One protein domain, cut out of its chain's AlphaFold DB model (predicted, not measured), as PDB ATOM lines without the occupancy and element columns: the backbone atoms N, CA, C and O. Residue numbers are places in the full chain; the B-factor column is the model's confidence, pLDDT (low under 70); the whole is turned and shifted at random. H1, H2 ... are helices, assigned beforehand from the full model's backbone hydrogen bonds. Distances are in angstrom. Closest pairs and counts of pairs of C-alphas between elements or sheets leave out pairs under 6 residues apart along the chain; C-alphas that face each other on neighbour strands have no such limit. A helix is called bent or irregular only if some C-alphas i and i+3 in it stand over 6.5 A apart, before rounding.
ATOM      1  N   ALA A  84     417.791 199.873 464.211       82.38
ATOM      2  CA  ALA A  84     416.913 198.719 464.319       82.38
ATOM      3  C   ALA A  84     417.234 197.922 465.597       82.38
ATOM      4  O   ALA A  84     418.367 197.530 465.849       82.38
ATOM      5  N   GLY A  85     416.229 197.710 466.451       83.19
ATOM      6  CA  GLY A  85     416.392 196.976 467.713       83.19
ATOM      7  C   GLY A  85     416.978 197.786 468.878       83.19
ATOM      8  O   GLY A  85     416.974 197.297 470.008       83.19
ATOM      9  N   ILE A  86     417.407 199.033 468.650       85.31
ATOM     10  CA  ILE A  86     417.834 199.939 469.723       85.31
ATOM     11  C   ILE A  86     416.600 200.651 470.303       85.31
ATOM     12  O   ILE A  86     415.832 201.242 469.539       85.31
ATOM     13  N   PRO A  87     416.398 200.655 471.636       91.44
ATOM     14  CA  PRO A  87     415.312 201.410 472.259       91.44
ATOM     15  C   PRO A  87     415.348 202.903 471.899       91.44
ATOM     16  O   PRO A  87     416.411 203.524 471.949       91.44
ATOM     17  N   GLU A  88     414.181 203.496 471.622       88.44
ATOM     18  CA  GLU A  88     414.042 204.892 471.154       88.44
ATOM     19  C   GLU A  88     414.761 205.920 472.041       88.44
ATOM     20  O   GLU A  88     415.319 206.898 471.548       88.44
ATOM     21  N   GLN A  89     414.828 205.676 473.354       92.81
ATOM     22  CA  GLN A  89     415.526 206.548 474.309       92.81
ATOM     23  C   GLN A  89     417.016 206.766 473.982       92.81
ATOM     24  O   GLN A  89     417.587 207.779 474.378       92.81
ATOM     25  N   TYR A  90     417.646 205.841 473.253       87.88
ATOM     26  CA  TYR A  90     419.052 205.936 472.860       87.88
ATOM     27  C   TYR A  90     419.256 206.520 471.461       87.88
ATOM     28  O   TYR A  90     420.389 206.839 471.105       87.88
ATOM     29  N   HIS A  91     418.191 206.729 470.680       88.50
ATOM     30  CA  HIS A  91     418.292 207.296 469.326       88.50
ATOM     31  C   HIS A  91     418.866 208.719 469.338       88.50
ATOM     32  O   HIS A  91     419.484 209.143 468.367       88.50
ATOM     33  N   VAL A  92     418.764 209.430 470.467       90.38
ATOM     34  CA  VAL A  92     419.413 210.737 470.682       90.38
ATOM     35  C   VAL A  92     420.937 210.660 470.499       90.38
ATOM     36  O   VAL A  92     421.556 211.624 470.051       90.38
ATOM     37  N   TYR A  93     421.547 209.511 470.801       86.12
ATOM     38  CA  TYR A  93     422.990 209.288 470.693       86.12
ATOM     39  C   TYR A  93     423.413 208.645 469.372       86.12
ATOM     40  O   TYR A  93     424.605 208.418 469.189       86.12
ATOM     41  N   ALA A  94     422.486 208.399 468.437       85.50
ATOM     42  CA  ALA A  94     422.781 207.820 467.121       85.50
ATOM     43  C   ALA A  94     423.963 208.518 466.435       85.50
ATOM     44  O   ALA A  94     424.859 207.878 465.892       85.50
ATOM     45  N   LYS A  95     424.002 209.850 466.549       83.69
ATOM     46  CA  LYS A  95     425.057 210.689 465.982       83.69
ATOM     47  C   LYS A  95     426.457 210.349 466.514       83.69
ATOM     48  O   LYS A  95     427.413 210.448 465.759       83.69
ATOM     49  N   VAL A  96     426.583 209.946 467.781       82.06
ATOM     50  CA  VAL A  96     427.879 209.631 468.422       82.06
ATOM     51  C   VAL A  96     428.547 208.420 467.769       82.06
ATOM     52  O   VAL A  96     429.769 208.342 467.737       82.06
ATOM     53  N   PHE A  97     427.749 207.503 467.225       81.06
ATOM     54  CA  PHE A  97     428.227 206.308 466.532       81.06
ATOM     55  C   PHE A  97     428.384 206.513 465.018       81.06
ATOM     56  O   PHE A  97     428.761 205.583 464.315       81.06
ATOM     57  N   GLY A  98     428.094 207.712 464.505       81.12
ATOM     58  CA  GLY A  98     428.293 208.043 463.099       81.12
ATOM     59  C   GLY A  98     429.772 208.236 462.761       81.12
ATOM     60  O   GLY A  98     430.536 208.792 463.553       81.12
ATOM     61  N   GLU A  99     430.158 207.846 461.547       76.94
ATOM     62  CA  GLU A  99     431.532 207.954 461.038       76.94
ATOM     63  C   GLU A  99     432.099 209.386 461.144       76.94
ATOM     64  O   GLU A  99     433.275 209.591 461.457       76.94
ATOM     65  N   GLU A 100     431.252 210.400 460.951       78.75
ATOM     66  CA  GLU A 100     431.643 211.809 461.067       78.75
ATOM     67  C   GLU A 100     432.107 212.207 462.475       78.75
ATOM     68  O   GLU A 100     432.987 213.058 462.608       78.75
ATOM     69  N   GLU A 101     431.503 211.648 463.528       82.06
ATOM     70  CA  GLU A 101     431.898 211.933 464.914       82.06
ATOM     71  C   GLU A 101     433.057 211.033 465.356       82.06
ATOM     72  O   GLU A 101     433.920 211.497 466.097       82.06
ATOM     73  N   PHE A 102     433.144 209.801 464.843       81.44
ATOM     74  CA  PHE A 102     434.260 208.888 465.115       81.44
ATOM     75  C   PHE A 102     435.615 209.440 464.646       81.44
ATOM     76  O   PHE A 102     436.633 209.274 465.316       81.44
ATOM     77  N   ASN A 103     435.635 210.138 463.509       82.56
ATOM     78  CA  ASN A 103     436.863 210.717 462.963       82.56
ATOM     79  C   ASN A 103     437.352 211.973 463.706       82.56
ATOM     80  O   ASN A 103     438.447 212.454 463.421       82.56
ATOM     81  N   LYS A 104     436.582 212.518 464.656       84.12
ATOM     82  CA  LYS A 104     436.953 213.728 465.401       84.12
ATOM     83  C   LYS A 104     437.547 213.358 466.754       84.12
ATOM     84  O   LYS A 104     436.917 212.676 467.559       84.12
ATOM     85  N   LEU A 105     438.734 213.886 467.050       85.94
ATOM     86  CA  LEU A 105     439.288 213.780 468.396       85.94
ATOM     87  C   LEU A 105     438.418 214.567 469.393       85.94
ATOM     88  O   LEU A 105     438.030 215.707 469.109       85.94
ATOM     89  N   PRO A 106     438.120 213.998 470.573       87.31
ATOM     90  CA  PRO A 106     437.440 214.737 471.622       87.31
ATOM     91  C   PRO A 106     438.310 215.918 472.089       87.31
ATOM     92  O   PRO A 106     439.539 215.843 472.046       87.31
ATOM     93  N   THR A 131     460.178 196.838 454.587       95.25
ATOM     94  CA  THR A 131     460.067 196.436 453.180       95.25
ATOM     95  C   THR A 131     459.294 197.483 452.370       95.25
ATOM     96  O   THR A 131     458.553 198.299 452.921       95.25
ATOM     97  N   ASP A 132     459.427 197.452 451.041       94.00
ATOM     98  CA  ASP A 132     458.738 198.411 450.166       94.00
ATOM     99  C   ASP A 132     457.208 198.342 450.314       94.00
ATOM    100  O   ASP A 132     456.541 199.374 450.348       94.00
ATOM    101  N   ALA A 133     456.650 197.135 450.462       94.69
ATOM    102  CA  ALA A 133     455.209 196.936 450.632       94.69
ATOM    103  C   ALA A 133     454.690 197.518 451.960       94.69
ATOM    104  O   ALA A 133     453.647 198.176 451.989       94.69
ATOM    105  N   GLU A 134     455.439 197.325 453.050       94.62
ATOM    106  CA  GLU A 134     455.115 197.899 454.362       94.62
ATOM    107  C   GLU A 134     455.190 199.428 454.331       94.62
ATOM    108  O   GLU A 134     454.309 200.095 454.864       94.62
ATOM    109  N   SER A 135     456.198 199.990 453.657       93.44
ATOM    110  CA  SER A 135     456.387 201.439 453.542       93.44
ATOM    111  C   SER A 135     455.256 202.122 452.764       93.44
ATOM    112  O   SER A 135     454.754 203.162 453.191       93.44
ATOM    113  N   VAL A 136     454.807 201.524 451.652       95.12
ATOM    114  CA  VAL A 136     453.659 202.036 450.879       95.12
ATOM    115  C   VAL A 136     452.392 202.022 451.730       95.12
ATOM    116  O   VAL A 136     451.731 203.052 451.850       95.12
ATOM    117  N   THR A 137     452.111 200.897 452.391       95.44
ATOM    118  CA  THR A 137     450.925 200.744 453.249       95.44
ATOM    119  C   THR A 137     450.946 201.732 454.419       95.44
ATOM    120  O   THR A 137     449.955 202.405 454.698       95.44
ATOM    121  N   LEU A 138     452.095 201.868 455.090       94.81
ATOM    122  CA  LEU A 138     452.272 202.812 456.190       94.81
ATOM    123  C   LEU A 138     452.036 204.250 455.728       94.81
ATOM    124  O   LEU A 138     451.413 205.031 456.443       94.81
ATOM    125  N   LYS A 139     452.522 204.608 454.538       94.94
ATOM    126  CA  LYS A 139     452.344 205.950 453.985       94.94
ATOM    127  C   LYS A 139     450.875 206.262 453.707       94.94
ATOM    128  O   LYS A 139     450.413 207.329 454.096       94.94
ATOM    129  N   GLU A 140     450.144 205.333 453.097       96.69
ATOM    130  CA  GLU A 140     448.703 205.481 452.853       96.69
ATOM    131  C   GLU A 140     447.925 205.665 454.163       96.69
ATOM    132  O   GLU A 140     447.073 206.550 454.264       96.69
ATOM    133  N   TRP A 141     448.271 204.887 455.193       95.00
ATOM    134  CA  TRP A 141     447.672 205.015 456.520       95.00
ATOM    135  C   TRP A 141     447.997 206.362 457.183       95.00
ATOM    136  O   TRP A 141     447.101 207.034 457.692       95.00
ATOM    137  N   LEU A 142     449.259 206.806 457.129       95.38
ATOM    138  CA  LEU A 142     449.677 208.102 457.672       95.38
ATOM    139  C   LEU A 142     448.956 209.266 456.985       95.38
ATOM    140  O   LEU A 142     448.497 210.183 457.664       95.38
ATOM    141  N   ASP A 143     448.821 209.223 455.658       95.94
ATOM    142  CA  ASP A 143     448.108 210.246 454.890       95.94
ATOM    143  C   ASP A 143     446.613 210.289 455.271       95.94
ATOM    144  O   ASP A 143     446.039 211.377 455.408       95.94
ATOM    145  N   ALA A 144     445.985 209.131 455.505       92.69
ATOM    146  CA  ALA A 144     444.600 209.039 455.968       92.69
ATOM    147  C   ALA A 144     444.413 209.616 457.384       92.69
ATOM    148  O   ALA A 144     443.501 210.412 457.613       92.69
ATOM    149  N   GLU A 145     445.299 209.282 458.320       92.88
ATOM    150  CA  GLU A 145     445.229 209.746 459.713       92.88
ATOM    151  C   GLU A 145     445.587 211.236 459.859       92.88
ATOM    152  O   GLU A 145     444.988 211.944 460.677       92.88
ATOM    153  N   LEU A 146     446.504 211.749 459.025       92.56
ATOM    154  CA  LEU A 146     446.779 213.187 458.889       92.56
ATOM    155  C   LEU A 146     445.553 213.931 458.359       92.56
ATOM    156  O   LEU A 146     445.185 214.978 458.894       92.56
ATOM    157  N   LYS A 147     444.890 213.385 457.331       90.81
ATOM    158  CA  LYS A 147     443.653 213.953 456.780       90.81
ATOM    159  C   LYS A 147     442.513 213.935 457.803       90.81
ATOM    160  O   LYS A 147     441.738 214.888 457.846       90.81
ATOM    161  N   ALA A 148     442.429 212.892 458.628       88.19
ATOM    162  CA  ALA A 148     441.484 212.810 459.744       88.19
ATOM    163  C   ALA A 148     441.832 213.772 460.899       88.19
ATOM    164  O   ALA A 148     441.005 214.008 461.775       88.19
ATOM    165  N   GLY A 149     443.040 214.346 460.917       88.62
ATOM    166  CA  GLY A 149     443.495 215.252 461.973       88.62
ATOM    167  C   GLY A 149     443.805 214.553 463.299       88.62
ATOM    168  O   GLY A 149     443.892 215.216 464.332       88.62
ATOM    169  N   LYS A 150     443.969 213.224 463.285       87.88
ATOM    170  CA  LYS A 150     444.304 212.423 464.472       87.88
ATOM    171  C   LYS A 150     445.784 212.530 464.843       87.88
ATOM    172  O   LYS A 150     446.139 212.432 466.014       87.88
ATOM    173  N   ILE A 151     446.638 212.772 463.849       92.75
ATOM    174  CA  ILE A 151     448.076 213.007 464.012       92.75
ATOM    175  C   ILE A 151     448.488 214.326 463.350       92.75
ATOM    176  O   ILE A 151     447.779 214.863 462.498       92.75
ATOM    177  N   ARG A 152     449.650 214.860 463.740       91.88
ATOM    178  CA  ARG A 152     450.249 216.068 463.153       91.88
ATOM    179  C   ARG A 152     451.769 215.925 463.039       91.88
ATOM    180  O   ARG A 152     452.355 215.219 463.860       91.88
ATOM    181  N   PRO A 153     452.417 216.614 462.088       91.88
ATOM    182  CA  PRO A 153     453.869 216.756 462.091       91.88
ATOM    183  C   PRO A 153     454.326 217.488 463.362       91.88
ATOM    184  O   PRO A 153     453.709 218.485 463.745       91.88
ATOM    185  N   ASN A 154     455.390 216.993 463.996       80.94
ATOM    186  CA  ASN A 154     456.072 217.618 465.135       80.94
ATOM    187  C   ASN A 154     457.520 217.948 464.766       80.94
ATOM    188  O   ASN A 154     458.075 217.239 463.895       80.94
TER     189      ASN A 154
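AT A GLANCE: This is residues 84 to 106 and 131 to 154 of the 154 residues of the protein "Similar to pol polyprotein" of Thanatephorus cucumeris (strain AG1-IB / isolate 7/3/14) (UniProt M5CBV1). Two separate helical pieces follow each other along one long axis: first H1 with the short H2 after it, then the longer single helix H3 with a short tail, residues 148 to 154, that turns off from its end. No helix touches another, and H2 lies between H1 and H3 along the length. The printed part has 47 residues with three named helices in the order H1, H2, H3 and no named strand; the class is all helix. It is extended, with a radius of gyration of the C-alphas of 16.6 A, and spans 49 by 25 by 10 A, only just a rod.

IN THESE COORDINATES: Start at Ala 84 and find C-alpha 88 at (414.042, 204.892, 471.154), where H1, residues 88 to 97, begins; it runs 15.0 A. H1 is irregular: C-alphas 92 and 95 are 7.3 A apart. After Gly 98 look for H2, residues 99 to 102. Beyond the cut, H3, residues 132 to 147, runs 22.6 A from (458.738, 198.411, 450.166) to C-alpha 147 at (443.653, 213.953, 456.780).

HOW THE PARTS SIT: Look first at H1 and H2, joined by a tight link: they are close but not clearly touching, and their closest C-alphas, those of Lys 95 and Glu 101, are 7.0 A apart. H3 is apart from H1, and it is apart from H2. In H3 every O i to N i+4 pair is within hydrogen-bond range; in H1 0 of 6 are, beside 5 of 7 O i to N i+3 pairs, and H2 is too short for an i+4 pair.

THE WHOLE: The two C-alphas farthest apart, those of Gln 89 and Thr 131, are 50.3 A apart. Residues 87 to 93, of which 88 to 93 belong to H1, stand free, and so do residues 131 to 141, of which 132 to 141 belong to H3. Residues 107 to 130 are not printed; C-alphas 106 and 131 are 34.5 A apart across the cut. Mean pLDDT of the printed part is 88.8, and no printed residue is under 70.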